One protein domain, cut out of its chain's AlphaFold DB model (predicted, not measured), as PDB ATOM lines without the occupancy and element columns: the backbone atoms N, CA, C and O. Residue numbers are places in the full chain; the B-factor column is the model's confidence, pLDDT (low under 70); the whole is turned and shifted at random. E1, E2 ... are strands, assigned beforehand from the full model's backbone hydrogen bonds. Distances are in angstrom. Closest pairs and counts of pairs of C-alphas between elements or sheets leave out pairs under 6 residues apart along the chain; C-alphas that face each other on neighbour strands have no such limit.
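AT A GLANCE: This is residues 163 to 271 of the 274 residues of an uncharacterized protein of Actinoplanes derwentensis (UniProt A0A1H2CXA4). There is little regular structure: two small three-stranded sheets, E2 - E1 - E3 and E4 - E5 - E6, meet in a loose L near Ala 217 and Val 227. The 109 printed residues have no named helix and six strands, E1 to E6 in chain order, holding 29 residues; the class is all strand. Both sheets are antiparallel; the whole is compact, radius of gyration of the C-alphas 13.7 A, spanning 41 by 31 by 25 A.

IN THESE COORDINATES: E1, residues 173 to 177, begins at C-alpha (236.217, 194.957, 138.861). E2 is residues 186 to 190, E3 214 to 218, 13.6 A long, E4 227 to 230, and E5 241 to 245. E6, residues 248 to 252, ends at C-alpha (242.869, 176.031, 131.262).

HOW THE PARTS SIT: Inner strand E1 has N 176 and O 187 of E2 2.9 A apart, and N 175 and O 216 of E3 2.8 A. The closest C-alphas of E3 and E4, Ala 217 and Val 227, are 6.9 A apart. E4 E5 E6 is a meander, each strand the antiparallel neighbour of the one before: N 229 and O 242, 2.9 A; N 250 and O 243, 2.9 A.

THE WHOLE: The printed part has no cut. The link E2 to E3, 23 residues, is long. Mean pLDDT of the printed part is 71.7; 45 residues are under 70, among them 250 to 271.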
ATOM      1  N   ARG A 163     240.049 190.621 129.754       50.91
ATOM      2  CA  ARG A 163     238.661 190.998 129.492       50.91
ATOM      3  C   ARG A 163     237.837 190.624 130.717       50.91
ATOM      4  O   ARG A 163     237.605 189.450 130.986       50.91
ATOM      5  N   VAL A 164     237.370 191.622 131.458       52.28
ATOM      6  CA  VAL A 164     236.328 191.404 132.469       52.28
ATOM      7  C   VAL A 164     235.039 191.122 131.701       52.28
ATOM      8  O   VAL A 164     234.572 191.968 130.932       52.28
ATOM      9  N   ALA A 165     234.535 189.891 131.787       49.41
ATOM     10  CA  ALA A 165     233.319 189.525 131.079       49.41
ATOM     11  C   ALA A 165     232.143 190.204 131.781       49.41
ATOM     12  O   ALA A 165     231.957 190.039 132.977       49.41
ATOM     13  N   GLN A 166     231.357 190.975 131.028       47.12
ATOM     14  CA  GLN A 166     230.171 191.656 131.539       47.12
ATOM     15  C   GLN A 166     229.176 190.657 132.143       47.12
ATOM     16  O   GLN A 166     228.454 189.970 131.413       47.12
ATOM     17  N   SER A 167     229.068 190.633 133.469       50.06
ATOM     18  CA  SER A 167     227.800 190.349 134.128       50.06
ATOM     19  C   SER A 167     227.139 191.691 134.425       50.06
ATOM     20  O   SER A 167     227.643 192.469 135.222       50.06
ATOM     21  N   ALA A 168     226.016 191.995 133.772       49.47
ATOM     22  CA  ALA A 168     225.309 193.273 133.924       49.47
ATOM     23  C   ALA A 168     224.747 193.527 135.342       49.47
ATOM     24  O   ALA A 168     224.139 194.563 135.578       49.47
ATOM     25  N   GLU A 169     224.914 192.579 136.265       56.34
ATOM     26  CA  GLU A 169     224.220 192.549 137.554       56.34
ATOM     27  C   GLU A 169     225.135 192.791 138.762       56.34
ATOM     28  O   GLU A 169     224.636 192.899 139.877       56.34
ATOM     29  N   MET A 170     226.455 192.901 138.575       56.16
ATOM     30  CA  MET A 170     227.396 193.180 139.665       56.16
ATOM     31  C   MET A 170     228.474 194.166 139.212       56.16
ATOM     32  O   MET A 170     228.853 194.204 138.039       56.16
ATOM     33  N   SER A 171     228.950 194.990 140.147       60.44
ATOM     34  CA  SER A 171     230.119 195.855 139.988       60.44
ATOM     35  C   SER A 171     231.385 194.997 139.925       60.44
ATOM     36  O   SER A 171     232.180 194.944 140.858       60.44
ATOM     37  N   ASP A 172     231.549 194.292 138.807       79.31
ATOM     38  CA  ASP A 172     232.713 193.458 138.545       79.31
ATOM     39  C   ASP A 172     233.915 194.370 138.257       79.31
ATOM     40  O   ASP A 172     233.918 195.148 137.290       79.31
ATOM     41  N   PHE A 173     234.944 194.287 139.098       86.38
ATOM     42  CA  PHE A 173     236.217 194.957 138.861       86.38
ATOM     43  C   PHE A 173     237.389 194.006 139.088       86.38
ATOM     44  O   PHE A 173     237.318 193.024 139.827       86.38
ATOM     45  N   VAL A 174     238.498 194.300 138.421       89.50
ATOM     46  CA  VAL A 174     239.750 193.563 138.577       89.50
ATOM     47  C   VAL A 174     240.846 194.545 138.898       89.50
ATOM     48  O   VAL A 174     241.121 195.445 138.108       89.50
ATOM     49  N   SER A 175     241.464 194.372 140.055       93.00
ATOM     50  CA  SER A 175     242.642 195.125 140.459       93.00
ATOM     51  C   SER A 175     243.889 194.350 140.065       93.00
ATOM     52  O   SER A 175     244.042 193.193 140.445       93.00
ATOM     53  N   PHE A 176     244.779 194.978 139.311       94.06
ATOM     54  CA  PHE A 176     246.079 194.428 138.930       94.06
ATOM     55  C   PHE A 176     247.170 195.111 139.738       94.06
ATOM     56  O   PHE A 176     247.089 196.314 139.978       94.06
ATOM     57  N   PHE A 177     248.185 194.347 140.118       95.00
ATOM     58  CA  PHE A 177     249.287 194.778 140.970       95.00
ATOM     59  C   PHE A 177     250.610 194.512 140.263       95.00
ATOM     60  O   PHE A 177     250.762 193.486 139.582       95.00
ATOM     61  N   ASP A 178     251.558 195.435 140.405       95.31
ATOM     62  CA  ASP A 178     252.864 195.318 139.759       95.31
ATOM     63  C   ASP A 178     253.781 194.286 140.443       95.31
ATOM     64  O   ASP A 178     254.673 193.716 139.813       95.31
ATOM     65  N   GLN A 179     253.517 193.974 141.714       94.31
ATOM     66  CA  GLN A 179     254.238 192.977 142.499       94.31
ATOM     67  C   GLN A 179     253.360 191.770 142.851       94.31
ATOM     68  O   GLN A 179     252.129 191.774 142.737       94.31
ATOM     69  N   SER A 180     254.012 190.676 143.240       90.75
ATOM     70  CA  SER A 180     253.348 189.491 143.790       90.75
ATOM     71  C   SER A 180     252.649 189.811 145.116       90.75
ATOM     72  O   SER A 180     253.003 190.776 145.781       90.75
ATOM     73  N   ASN A 181     251.719 188.959 145.557       91.31
ATOM     74  CA  ASN A 181     251.018 189.111 146.843       91.31
ATOM     75  C   ASN A 181     250.199 190.409 146.979       91.31
ATOM     76  O   ASN A 181     249.992 190.885 148.093       91.31
ATOM     77  N   TYR A 182     249.687 190.941 145.866       93.69
ATOM     78  CA  TYR A 182     248.802 192.111 145.843       93.69
ATOM     79  C   TYR A 182     249.447 193.380 146.422       93.69
ATOM     80  O   TYR A 182     248.772 194.195 147.051       93.69
ATOM     81  N   SER A 183     250.763 193.531 146.248       94.50
ATOM     82  CA  SER A 183     251.520 194.694 146.714       94.50
ATOM     83  C   SER A 183     251.936 195.617 145.568       94.50
ATOM     84  O   SER A 183     251.821 195.273 144.394       94.50
ATOM     85  N   GLY A 184     252.436 196.797 145.946       96.12
ATOM     86  CA  GLY A 184     252.954 197.806 145.026       96.12
ATOM     87  C   GLY A 184     251.868 198.624 144.312       96.12
ATOM     88  O   GLY A 184     250.689 198.562 144.683       96.12
ATOM     89  N   PRO A 185     252.263 199.477 143.347       97.44
ATOM     90  CA  PRO A 185     251.356 200.113 142.407       97.44
ATOM     91  C   PRO A 185     250.258 199.169 141.924       97.44
ATOM     92  O   PRO A 185     250.487 197.989 141.660       97.44
ATOM     93  N   SER A 186     249.052 199.711 141.786       95.88
ATOM     94  CA  SER A 186     247.912 198.965 141.273       95.88
ATOM     95  C   SER A 186     247.005 199.843 140.430       95.88
ATOM     96  O   SER A 186     247.024 201.072 140.526       95.88
ATOM     97  N   PHE A 187     246.208 199.201 139.584       95.25
ATOM     98  CA  PHE A 187     245.104 199.848 138.892       95.25
ATOM     99  C   PHE A 187     243.912 198.902 138.827       95.25
ATOM    100  O   PHE A 187     244.072 197.684 138.728       95.25
ATOM    101  N   SER A 188     242.712 199.472 138.881       93.31
ATOM    102  CA  SER A 188     241.467 198.713 138.825       93.31
ATOM    103  C   SER A 188     240.767 198.932 137.496       93.31
ATOM    104  O   SER A 188     240.616 200.058 137.023       93.31
ATOM    105  N   VAL A 189     240.321 197.834 136.903       91.12
ATOM    106  CA  VAL A 189     239.576 197.799 135.653       91.12
ATOM    107  C   VAL A 189     238.166 197.337 135.962       91.12
ATOM    108  O   VAL A 189     237.958 196.189 136.348       91.12
ATOM    109  N   GLY A 190     237.204 198.238 135.805       87.44
ATOM    110  CA  GLY A 190     235.792 197.884 135.846       87.44
ATOM    111  C   GLY A 190     235.318 197.251 134.539       87.44
ATOM    112  O   GLY A 190     236.060 197.090 133.563       87.44
ATOM    113  N   VAL A 191     234.027 196.949 134.511       81.25
ATOM    114  CA  VAL A 191     233.303 196.531 133.313       81.25
ATOM    115  C   VAL A 191     233.610 197.443 132.113       81.25
ATOM    116  O   VAL A 191     233.386 198.648 132.154       81.25
ATOM    117  N   GLY A 192     234.085 196.848 131.013       81.38
ATOM    118  CA  GLY A 192     234.367 197.568 129.766       81.38
ATOM    119  C   GLY A 192     235.658 198.389 129.766       81.38
ATOM    120  O   GLY A 192     235.852 199.192 128.856       81.38
ATOM    121  N   GLY A 193     236.531 198.212 130.761       80.38
ATOM    122  CA  GLY A 193     237.790 198.944 130.803       80.38
ATOM    123  C   GLY A 193     238.803 198.532 129.724       80.38
ATOM    124  O   GLY A 193     238.476 197.771 128.804       80.38
ATOM    125  N   PRO A 194     240.022 199.096 129.784       78.94
ATOM    126  CA  PRO A 194     240.943 199.120 128.659       78.94
ATOM    127  C   PRO A 194     241.247 197.711 128.180       78.94
ATOM    128  O   PRO A 194     241.600 196.826 128.954       78.94
ATOM    129  N   HIS A 195     241.115 197.519 126.871       78.81
ATOM    130  CA  HIS A 195     241.581 196.294 126.259       78.81
ATOM    131  C   HIS A 195     243.110 196.275 126.356       78.81
ATOM    132  O   HIS A 195     243.671 195.333 126.897       78.81
ATOM    133  N   ASP A 196     243.787 197.336 125.925       85.62
ATOM    134  CA  ASP A 196     245.244 197.346 125.820       85.62
ATOM    135  C   ASP A 196     245.941 197.875 127.084       85.62
ATOM    136  O   ASP A 196     245.816 199.049 127.434       85.62
ATOM    137  N   LEU A 197     246.727 197.019 127.746       85.88
ATOM    138  CA  LEU A 197     247.559 197.399 128.897       85.88
ATOM    139  C   LEU A 197     248.679 198.371 128.517       85.88
ATOM    140  O   LEU A 197     249.138 199.132 129.369       85.88
ATOM    141  N   ALA A 198     249.095 198.390 127.247       89.06
ATOM    142  CA  ALA A 198     250.028 199.392 126.751       89.06
ATOM    143  C   ALA A 198     249.405 200.800 126.724       89.06
ATOM    144  O   ALA A 198     250.134 201.787 126.723       89.06
ATOM    145  N   ALA A 199     248.075 200.921 126.756       89.56
ATOM    146  CA  ALA A 199     247.402 202.214 126.865       89.56
ATOM    147  C   ALA A 199     247.282 202.711 128.319       89.56
ATOM    148  O   ALA A 199     246.961 203.879 128.540       89.56
ATOM    149  N   VAL A 200     247.537 201.854 129.314       92.81
ATOM    150  CA  VAL A 200     247.433 202.215 130.733       92.81
ATOM    151  C   VAL A 200     248.803 202.667 131.233       92.81
ATOM    152  O   VAL A 200     249.754 201.887 131.245       92.81
ATOM    153  N   GLN A 201     248.907 203.930 131.651       95.62
ATOM    154  CA  GLN A 201     250.145 204.500 132.192       95.62
ATOM    155  C   GLN A 201     250.449 203.936 133.583       95.62
ATOM    156  O   GLN A 201     249.563 203.838 134.437       95.62
ATOM    157  N   HIS A 202     251.707 203.568 133.809       96.25
ATOM    158  CA  HIS A 202     252.181 203.093 135.103       96.25
ATOM    159  C   HIS A 202     252.649 204.279 135.969       96.25
ATOM    160  O   HIS A 202     253.306 205.178 135.440       96.25
ATOM    161  N   PRO A 203     252.384 204.301 137.295       95.19
ATOM    162  CA  PRO A 203     252.751 205.431 138.160       95.19
ATOM    163  C   PRO A 203     254.248 205.765 138.157       95.19
ATOM    164  O   PRO A 203     254.627 206.928 138.228       95.19
ATOM    165  N   ASN A 204     255.097 204.745 138.008       95.94
ATOM    166  CA  ASN A 204     256.557 204.896 137.954       95.94
ATOM    167  C   ASN A 204     257.093 205.123 136.524       95.94
ATOM    168  O   ASN A 204     258.276 204.908 136.269       95.94
ATOM    169  N   GLY A 205     256.229 205.512 135.584       95.06
ATOM    170  CA  GLY A 205     256.571 205.714 134.177       95.06
ATOM    171  C   GLY A 205     256.433 204.457 133.312       95.06
ATOM    172  O   GLY A 205     256.475 203.319 133.787       95.06
ATOM    173  N   GLY A 206     256.260 204.679 132.009       95.31
ATOM    174  CA  GLY A 206     255.949 203.625 131.045       95.31
ATOM    175  C   GLY A 206     254.502 203.140 131.155       95.31
ATOM    176  O   GLY A 206     253.624 203.843 131.650       95.31
ATOM    177  N   THR A 207     254.243 201.929 130.674       94.88
ATOM    178  CA  THR A 207     252.894 201.350 130.618       94.88
ATOM    179  C   THR A 207     252.799 200.117 131.509       94.88
ATOM    180  O   THR A 207     253.815 199.592 131.972       94.88
ATOM    181  N   TRP A 208     251.581 199.642 131.749       93.62
ATOM    182  CA  TRP A 208     251.323 198.404 132.493       93.62
ATOM    183  C   TRP A 208     251.656 197.124 131.715       93.62
ATOM    184  O   TRP A 208     251.576 196.024 132.270       93.62
ATOM    185  N   SER A 209     252.058 197.244 130.446       89.25
ATOM    186  CA  SER A 209     252.542 196.111 129.658       89.25
ATOM    187  C   SER A 209     253.730 195.446 130.360       89.25
ATOM    188  O   SER A 209     254.695 196.117 130.718       89.25
ATOM    189  N   ARG A 210     253.649 194.124 130.569       87.00
ATOM    190  CA  ARG A 210     254.666 193.294 131.252       87.00
ATOM    191  C   ARG A 210     254.948 193.641 132.724       87.00
ATOM    192  O   ARG A 210     255.958 193.201 133.260       87.00
ATOM    193  N   ARG A 211     254.084 194.413 133.390       92.62
ATOM    194  CA  ARG A 211     254.287 194.775 134.807       92.62
ATOM    195  C   ARG A 211     253.403 194.012 135.780       92.62
ATOM    196  O   ARG A 211     253.675 194.039 136.964       92.62
ATOM    197  N   ILE A 212     252.351 193.355 135.308       92.81
ATOM    198  CA  ILE A 212     251.376 192.703 136.187       92.81
ATOM    199  C   ILE A 212     251.967 191.413 136.755       92.81
ATOM    200  O   ILE A 212     252.229 190.475 136.005       92.81
ATOM    201  N   SER A 213     252.082 191.352 138.079       92.44
ATOM    202  CA  SER A 213     252.584 190.178 138.804       92.44
ATOM    203  C   SER A 213     251.496 189.482 139.625       92.44
ATOM    204  O   SER A 213     251.568 188.279 139.873       92.44
ATOM    205  N   SER A 214     250.455 190.202 140.048       92.38
ATOM    206  CA  SER A 214     249.287 189.603 140.703       92.38
ATOM    207  C   SER A 214     248.010 190.390 140.412       92.38
ATOM    208  O   SER A 214     248.058 191.514 139.912       92.38
ATOM    209  N   PHE A 215     246.847 189.786 140.663       93.00
ATOM    210  CA  PHE A 215     245.563 190.454 140.466       93.00
ATOM    211  C   PHE A 215     244.503 189.941 141.445       93.00
ATOM    212  O   PHE A 215     244.514 188.778 141.848       93.00
ATOM    213  N   ILE A 216     243.559 190.806 141.799       89.56
ATOM    214  CA  ILE A 216     242.358 190.463 142.560       89.56
ATOM    215  C   ILE A 216     241.165 190.707 141.652       89.56
ATOM    216  O   ILE A 216     240.967 191.813 141.157       89.56
ATOM    217  N   ALA A 217     240.368 189.668 141.447       87.62
ATOM    218  CA  ALA A 217     239.098 189.759 140.753       87.62
ATOM    219  C   ALA A 217     237.967 189.764 141.781       87.62
ATOM    220  O   ALA A 217     237.833 188.808 142.551       87.62
ATOM    221  N   SER A 218     237.154 190.814 141.784       83.38
ATOM    222  CA  SER A 218     235.910 190.866 142.545       83.38
ATOM    223  C   SER A 218     234.725 190.730 141.590       83.38
ATOM    224  O   SER A 218     234.735 191.229 140.464       83.38
ATOM    225  N   GLY A 219     233.703 190.011 142.049       76.06
ATOM    226  CA  GLY A 219     232.475 189.807 141.294       76.06
ATOM    227  C   GLY A 219     232.433 188.526 140.458       76.06
ATOM    228  O   GLY A 219     233.252 187.608 140.605       76.06
ATOM    229  N   GLY A 220     231.414 188.452 139.607       66.50
ATOM    230  CA  GLY A 220     230.983 187.244 138.915       66.50
ATOM    231  C   GLY A 220     229.686 186.660 139.482       66.50
ATOM    232  O   GLY A 220     229.496 186.491 140.684       66.50
ATOM    233  N   SER A 221     228.774 186.306 138.579       68.94
ATOM    234  CA  SER A 221     227.556 185.573 138.928       68.94
ATOM    235  C   SER A 221     227.883 184.101 139.225       68.94
ATOM    236  O   SER A 221     228.755 183.519 138.570       68.94
ATOM    237  N   PRO A 222     227.114 183.407 140.086       67.69
ATOM    238  CA  PRO A 222     227.201 181.951 140.225       67.69
ATOM    239  C   PRO A 222     227.017 181.187 138.900       67.69
ATOM    240  O   PRO A 222     227.343 180.002 138.838       67.69
ATOM    241  N   THR A 223     226.554 181.836 137.829       75.38
ATOM    242  CA  THR A 223     226.355 181.217 136.510       75.38
ATOM    243  C   THR A 223     227.327 181.685 135.422       75.38
ATOM    244  O   THR A 223     227.341 181.088 134.346       75.38
ATOM    245  N   LYS A 224     228.162 182.709 135.662       70.38
ATOM    246  CA  LYS A 224     229.050 183.285 134.636       70.38
ATOM    247  C   LYS A 224     230.464 183.511 135.186       70.38
ATOM    248  O   LYS A 224     230.595 183.932 136.330       70.38
ATOM    249  N   PRO A 225     231.527 183.243 134.404       65.94
ATOM    250  CA  PRO A 225     232.879 183.627 134.801       65.94
ATOM    251  C   PRO A 225     232.956 185.154 134.931       65.94
ATOM    252  O   PRO A 225     232.461 185.860 134.054       65.94
ATOM    253  N   GLY A 226     233.562 185.649 136.011       73.38
ATOM    254  CA  GLY A 226     233.703 187.090 136.249       73.38
ATOM    255  C   GLY A 226     234.830 187.704 135.417       73.38
ATOM    256  O   GLY A 226     234.715 188.817 134.911       73.38
ATOM    257  N   VAL A 227     235.922 186.959 135.200       81.38
ATOM    258  CA  VAL A 227     237.123 187.498 134.543       81.38
ATOM    259  C   VAL A 227     237.717 186.505 133.562       81.38
ATOM    260  O   VAL A 227     237.858 185.318 133.864       81.38
ATOM    261  N   VAL A 228     238.099 187.011 132.392       81.69
ATOM    262  CA  VAL A 228     238.775 186.271 131.332       81.69
ATOM    263  C   VAL A 228     240.135 186.920 131.090       81.69
ATOM    264  O   VAL A 228     240.213 188.014 130.540       81.69
ATOM    265  N   LEU A 229     241.219 186.261 131.489       83.19
ATOM    266  CA  LEU A 229     242.577 186.696 131.160       83.19
ATOM    267  C   LEU A 229     243.046 185.976 129.900       83.19
ATOM    268  O   LEU A 229     242.937 184.754 129.801       83.19
ATOM    269  N   CYS A 230     243.572 186.725 128.946       82.56
ATOM    270  CA  CYS A 230     244.140 186.225 127.707       82.56
ATOM    271  C   CYS A 230     245.651 186.465 127.720       82.56
ATOM    272  O   CYS A 230     246.143 187.412 128.323       82.56
ATOM    273  N   ALA A 231     246.407 185.590 127.060       75.81
ATOM    274  CA  ALA A 231     247.826 185.846 126.825       75.81
ATOM    275  C   ALA A 231     248.045 186.769 125.610       75.81
ATOM    276  O   ALA A 231     248.939 187.607 125.602       75.81
ATOM    277  N   LYS A 232     247.214 186.641 124.568       75.06
ATOM    278  CA  LYS A 232     247.411 187.324 123.279       75.06
ATOM    279  C   LYS A 232     246.436 188.476 123.056       75.06
ATOM    280  O   LYS A 232     245.268 188.393 123.446       75.06
ATOM    281  N   PHE A 233     246.897 189.461 122.280       69.12
ATOM    282  CA  PHE A 233     246.078 190.553 121.755       69.12
ATOM    283  C   PHE A 233     244.785 190.023 121.124       69.12
ATOM    284  O   PHE A 233     244.787 189.049 120.357       69.12
ATOM    285  N   ASN A 234     243.667 190.651 121.498       69.69
ATOM    286  CA  ASN A 234     242.305 190.290 121.091       69.69
ATOM    287  C   ASN A 234     241.849 188.863 121.440       69.69
ATOM    288  O   ASN A 234     240.875 188.390 120.851       69.69
ATOM    289  N   CYS A 235     242.522 188.155 122.355       72.19
ATOM    290  CA  CYS A 235     242.203 186.759 122.675       72.19
ATOM    291  C   CYS A 235     242.106 185.876 121.411       72.19
ATOM    292  O   CYS A 235     241.287 184.955 121.336       72.19
ATOM    293  N   SER A 236     242.891 186.200 120.374       72.44
ATOM    294  CA  SER A 236     242.855 185.482 119.102       72.44
ATOM    295  C   SER A 236     243.210 184.003 119.321       72.44
ATOM    296  O   SER A 236     244.051 183.675 120.155       72.44
ATOM    297  N   LYS A 237     242.503 183.120 118.598       58.56
ATOM    298  CA  LYS A 237     242.190 181.690 118.859       58.56
ATOM    299  C   LYS A 237     243.319 180.713 119.262       58.56
ATOM    300  O   LYS A 237     243.043 179.533 119.431       58.56
ATOM    301  N   ALA A 238     244.559 181.150 119.435       55.44
ATOM    302  CA  ALA A 238     245.709 180.308 119.771       55.44
ATOM    303  C   ALA A 238     246.447 180.775 121.041       55.44
ATOM    304  O   ALA A 238     247.671 180.648 121.129       55.44
ATOM    305  N   GLY A 239     245.740 181.403 121.983       59.69
ATOM    306  CA  GLY A 239     246.288 181.842 123.267       59.69
ATOM    307  C   GLY A 239     245.623 181.134 124.440       59.69
ATOM    308  O   GLY A 239     244.445 180.788 124.373       59.69
ATOM    309  N   TRP A 240     246.377 180.943 125.521       63.09
ATOM    310  CA  TRP A 240     245.831 180.497 126.795       63.09
ATOM    311  C   TRP A 240     244.824 181.531 127.299       63.09
ATOM    312  O   TRP A 240     245.130 182.726 127.367       63.09
ATOM    313  N   VAL A 241     243.624 181.056 127.617       74.19
ATOM    314  CA  VAL A 241     242.574 181.837 128.262       74.19
ATOM    315  C   VAL A 241     242.373 181.246 129.644       74.19
ATOM    316  O   VAL A 241     242.061 180.062 129.761       74.19
ATOM    317  N   ARG A 242     242.555 182.061 130.681       78.00
ATOM    318  CA  ARG A 242     242.238 181.680 132.057       78.00
ATOM    319  C   ARG A 242     240.945 182.362 132.461       78.00
ATOM    320  O   ARG A 242     240.832 183.587 132.413       78.00
ATOM    321  N   THR A 243     239.959 181.559 132.830       74.06
ATOM    322  CA  THR A 243     238.687 182.048 133.363       74.06
ATOM    323  C   THR A 243     238.666 181.916 134.870       74.06
ATOM    324  O   THR A 243     238.879 180.822 135.397       74.06
ATOM    325  N   PHE A 244     238.339 183.012 135.546       73.25
ATOM    326  CA  PHE A 244     238.198 183.060 136.994       73.25
ATOM    327  C   PHE A 244     236.735 183.285 137.368       73.25
ATOM    328  O   PHE A 244     236.024 184.081 136.743       73.25
ATOM    329  N   LYS A 245     236.283 182.576 138.400       69.81
ATOM    330  CA  LYS A 245     234.968 182.757 139.021       69.81
ATOM    331  C   LYS A 245     235.151 182.744 140.523       69.81
ATOM    332  O   LYS A 245     235.755 181.809 141.045       69.81
ATOM    333  N   ASN A 246     234.661 183.785 141.191       66.12
ATOM    334  CA  ASN A 246     234.836 183.965 142.629       66.12
ATOM    335  C   ASN A 246     236.297 183.752 143.069       66.12
ATOM    336  O   ASN A 246     236.573 183.038 144.026       66.12
ATOM    337  N   GLY A 247     237.241 184.289 142.287       64.25
ATOM    338  CA  GLY A 247     238.683 184.166 142.520       64.25
ATOM    339  C   GLY A 247     239.279 182.753 142.413       64.25
ATOM    340  O   GLY A 247     240.468 182.589 142.660       64.25
ATOM    341  N   THR A 248     238.504 181.743 142.010       64.69
ATOM    342  CA  THR A 248     239.020 180.404 141.694       64.69
ATOM    343  C   THR A 248     239.238 180.284 140.188       64.69
ATOM    344  O   THR A 248     238.362 180.640 139.392       64.69
ATOM    345  N   GLU A 249     240.408 179.792 139.781       71.56
ATOM    346  CA  GLU A 249     240.671 179.464 138.382       71.56
ATOM    347  C   GLU A 249     239.813 178.260 137.975       71.56
ATOM    348  O   GLU A 249     239.954 177.172 138.527       71.56
ATOM    349  N   MET A 250     238.891 178.451 137.026       53.84
ATOM    350  CA  MET A 250     237.937 177.403 136.653       53.84
ATOM    351  C   MET A 250     238.457 176.447 135.578       53.84
ATOM    352  O   MET A 250     237.985 175.316 135.512       53.84
ATOM    353  N   SER A 251     239.373 176.878 134.701       57.97
ATOM    354  CA  SER A 251     239.911 176.010 133.645       57.97
ATOM    355  C   SER A 251     241.028 176.669 132.828       57.97
ATOM    356  O   SER A 251     240.920 177.840 132.462       57.97
ATOM    357  N   LEU A 252     242.025 175.861 132.449       53.47
ATOM    358  CA  LEU A 252     242.869 176.031 131.262       53.47
ATOM    359  C   LEU A 252     242.237 175.210 130.126       53.47
ATOM    360  O   LEU A 252     242.679 174.102 129.834       53.47
ATOM    361  N   ALA A 253     241.159 175.698 129.518       46.75
ATOM    362  CA  ALA A 253     240.554 174.983 128.399       46.75
ATOM    363  C   ALA A 253     241.224 175.418 127.080       46.75
ATOM    364  O   ALA A 253     241.072 176.583 126.694       46.75
ATOM    365  N   PRO A 254     241.894 174.528 126.318       47.06
ATOM    366  CA  PRO A 254     241.934 174.712 124.871       47.06
ATOM    367  C   PRO A 254     240.472 174.716 124.412       47.06
ATOM    368  O   PRO A 254     239.730 173.810 124.779       47.06
ATOM    369  N   GLN A 255     240.026 175.778 123.730       44.16
ATOM    370  CA  GLN A 255     238.602 176.056 123.476       44.16
ATOM    371  C   GLN A 255     237.786 174.786 123.151       44.16
ATOM    372  O   GLN A 255     237.873 174.256 122.047       44.16
ATOM    373  N   GLY A 256     237.003 174.297 124.124       36.38
ATOM    374  CA  GLY A 256     236.331 172.999 124.019       36.38
ATOM    375  C   GLY A 256     235.616 172.543 125.295       36.38
ATOM    376  O   GLY A 256     235.862 171.443 125.766       36.38
ATOM    377  N   GLY A 257     234.721 173.374 125.846       35.44
ATOM    378  CA  GLY A 257     233.776 172.986 126.909       35.44
ATOM    379  C   GLY A 257     234.223 173.313 128.341       35.44
ATOM    380  O   GLY A 257     235.267 172.867 128.800       35.44
ATOM    381  N   LEU A 258     233.406 174.097 129.056       37.91
ATOM    382  CA  LEU A 258     233.597 174.457 130.469       37.91
ATOM    383  C   LEU A 258     232.791 173.503 131.375       37.91
ATOM    384  O   LEU A 258     231.576 173.406 131.182       37.91
ATOM    385  N   PRO A 259     233.395 172.845 132.381       34.34
ATOM    386  CA  PRO A 259     232.649 172.180 133.447       34.34
ATOM    387  C   PRO A 259     232.219 173.176 134.542       34.34
ATOM    388  O   PRO A 259     232.895 174.170 134.806       34.34
ATOM    389  N   ALA A 260     231.082 172.904 135.188       32.06
ATOM    390  CA  ALA A 260     230.526 173.717 136.269       32.06
ATOM    391  C   ALA A 260     230.984 173.204 137.647       32.06
ATOM    392  O   ALA A 260     230.778 172.036 137.965       32.06
ATOM    393  N   ALA A 261     231.536 174.090 138.482       31.45
ATOM    394  CA  ALA A 261     231.781 173.848 139.907       31.45
ATOM    395  C   ALA A 261     231.102 174.943 140.770       31.45
ATOM    396  O   ALA A 261     230.969 176.088 140.306       31.45
ATOM    397  N   PRO A 262     230.633 174.617 141.995       31.30
ATOM    398  CA  PRO A 262     230.077 175.599 142.932       31.30
ATOM    399  C   PRO A 262     231.197 176.313 143.728       31.30
ATOM    400  O   PRO A 262     232.355 175.987 143.515       31.30
ATOM    401  N   PHE A 263     230.840 177.263 144.617       32.69
ATOM    402  CA  PHE A 263     231.603 177.819 145.772       32.69
ATOM    403  C   PHE A 263     231.806 179.361 145.865       32.69
ATOM    404  O   PHE A 263     231.631 180.104 144.901       32.69
ATOM    405  N   ASN A 264     232.083 179.772 147.119       28.95
ATOM    406  CA  ASN A 264     231.857 181.030 147.867       28.95
ATOM    407  C   ASN A 264     232.545 182.325 147.386       28.95
ATOM    408  O   ASN A 264     233.445 182.299 146.560       28.95
ATOM    409  N   ASN A 265     232.104 183.455 147.956       34.91
ATOM    410  CA  ASN A 265     232.440 184.828 147.564       34.91
ATOM    411  C   ASN A 265     233.811 185.307 148.086       34.91
ATOM    412  O   ASN A 265     234.128 185.122 149.257       34.91
ATOM    413  N   ALA A 266     234.540 185.996 147.197       37.72
ATOM    414  CA  ALA A 266     235.881 186.580 147.337       37.72
ATOM    415  C   ALA A 266     237.033 185.570 147.509       37.72
ATOM    416  O   ALA A 266     237.230 184.991 148.573       37.72
ATOM    417  N   ALA A 267     237.864 185.421 146.471       39.75
ATOM    418  CA  ALA A 267     239.128 184.697 146.574       39.75
ATOM    419  C   ALA A 267     240.273 185.411 145.838       39.75
ATOM    420  O   ALA A 267     240.071 186.274 144.982       39.75
ATOM    421  N   ARG A 268     241.489 185.056 146.251       40.91
ATOM    422  CA  ARG A 268     242.775 185.684 145.940       40.91
ATOM    423  C   ARG A 268     243.552 184.772 144.977       40.91
ATOM    424  O   ARG A 268     243.758 183.609 145.309       40.91
ATOM    425  N   GLY A 269     243.971 185.271 143.811       44.47
ATOM    426  CA  GLY A 269     244.766 184.512 142.835       44.47
ATOM    427  C   GLY A 269     246.217 184.995 142.735       44.47
ATOM    428  O   GLY A 269     246.467 186.160 142.441       44.47
ATOM    429  N   VAL A 270     247.188 184.095 142.923       35.41
ATOM    430  CA  VAL A 270     248.611 184.370 142.659       35.41
ATOM    431  C   VAL A 270     248.969 183.786 141.298       35.41
ATOM    432  O   VAL A 270     248.860 182.576 141.096       35.41
ATOM    433  N   ILE A 271     249.406 184.627 140.360       43.12
ATOM    434  CA  ILE A 271     250.018 184.138 139.123       43.12
ATOM    435  C   ILE A 271     251.485 183.851 139.437       43.12
ATOM    436  O   ILE A 271     252.253 184.764 139.721       43.12
TER     437      ILE A 271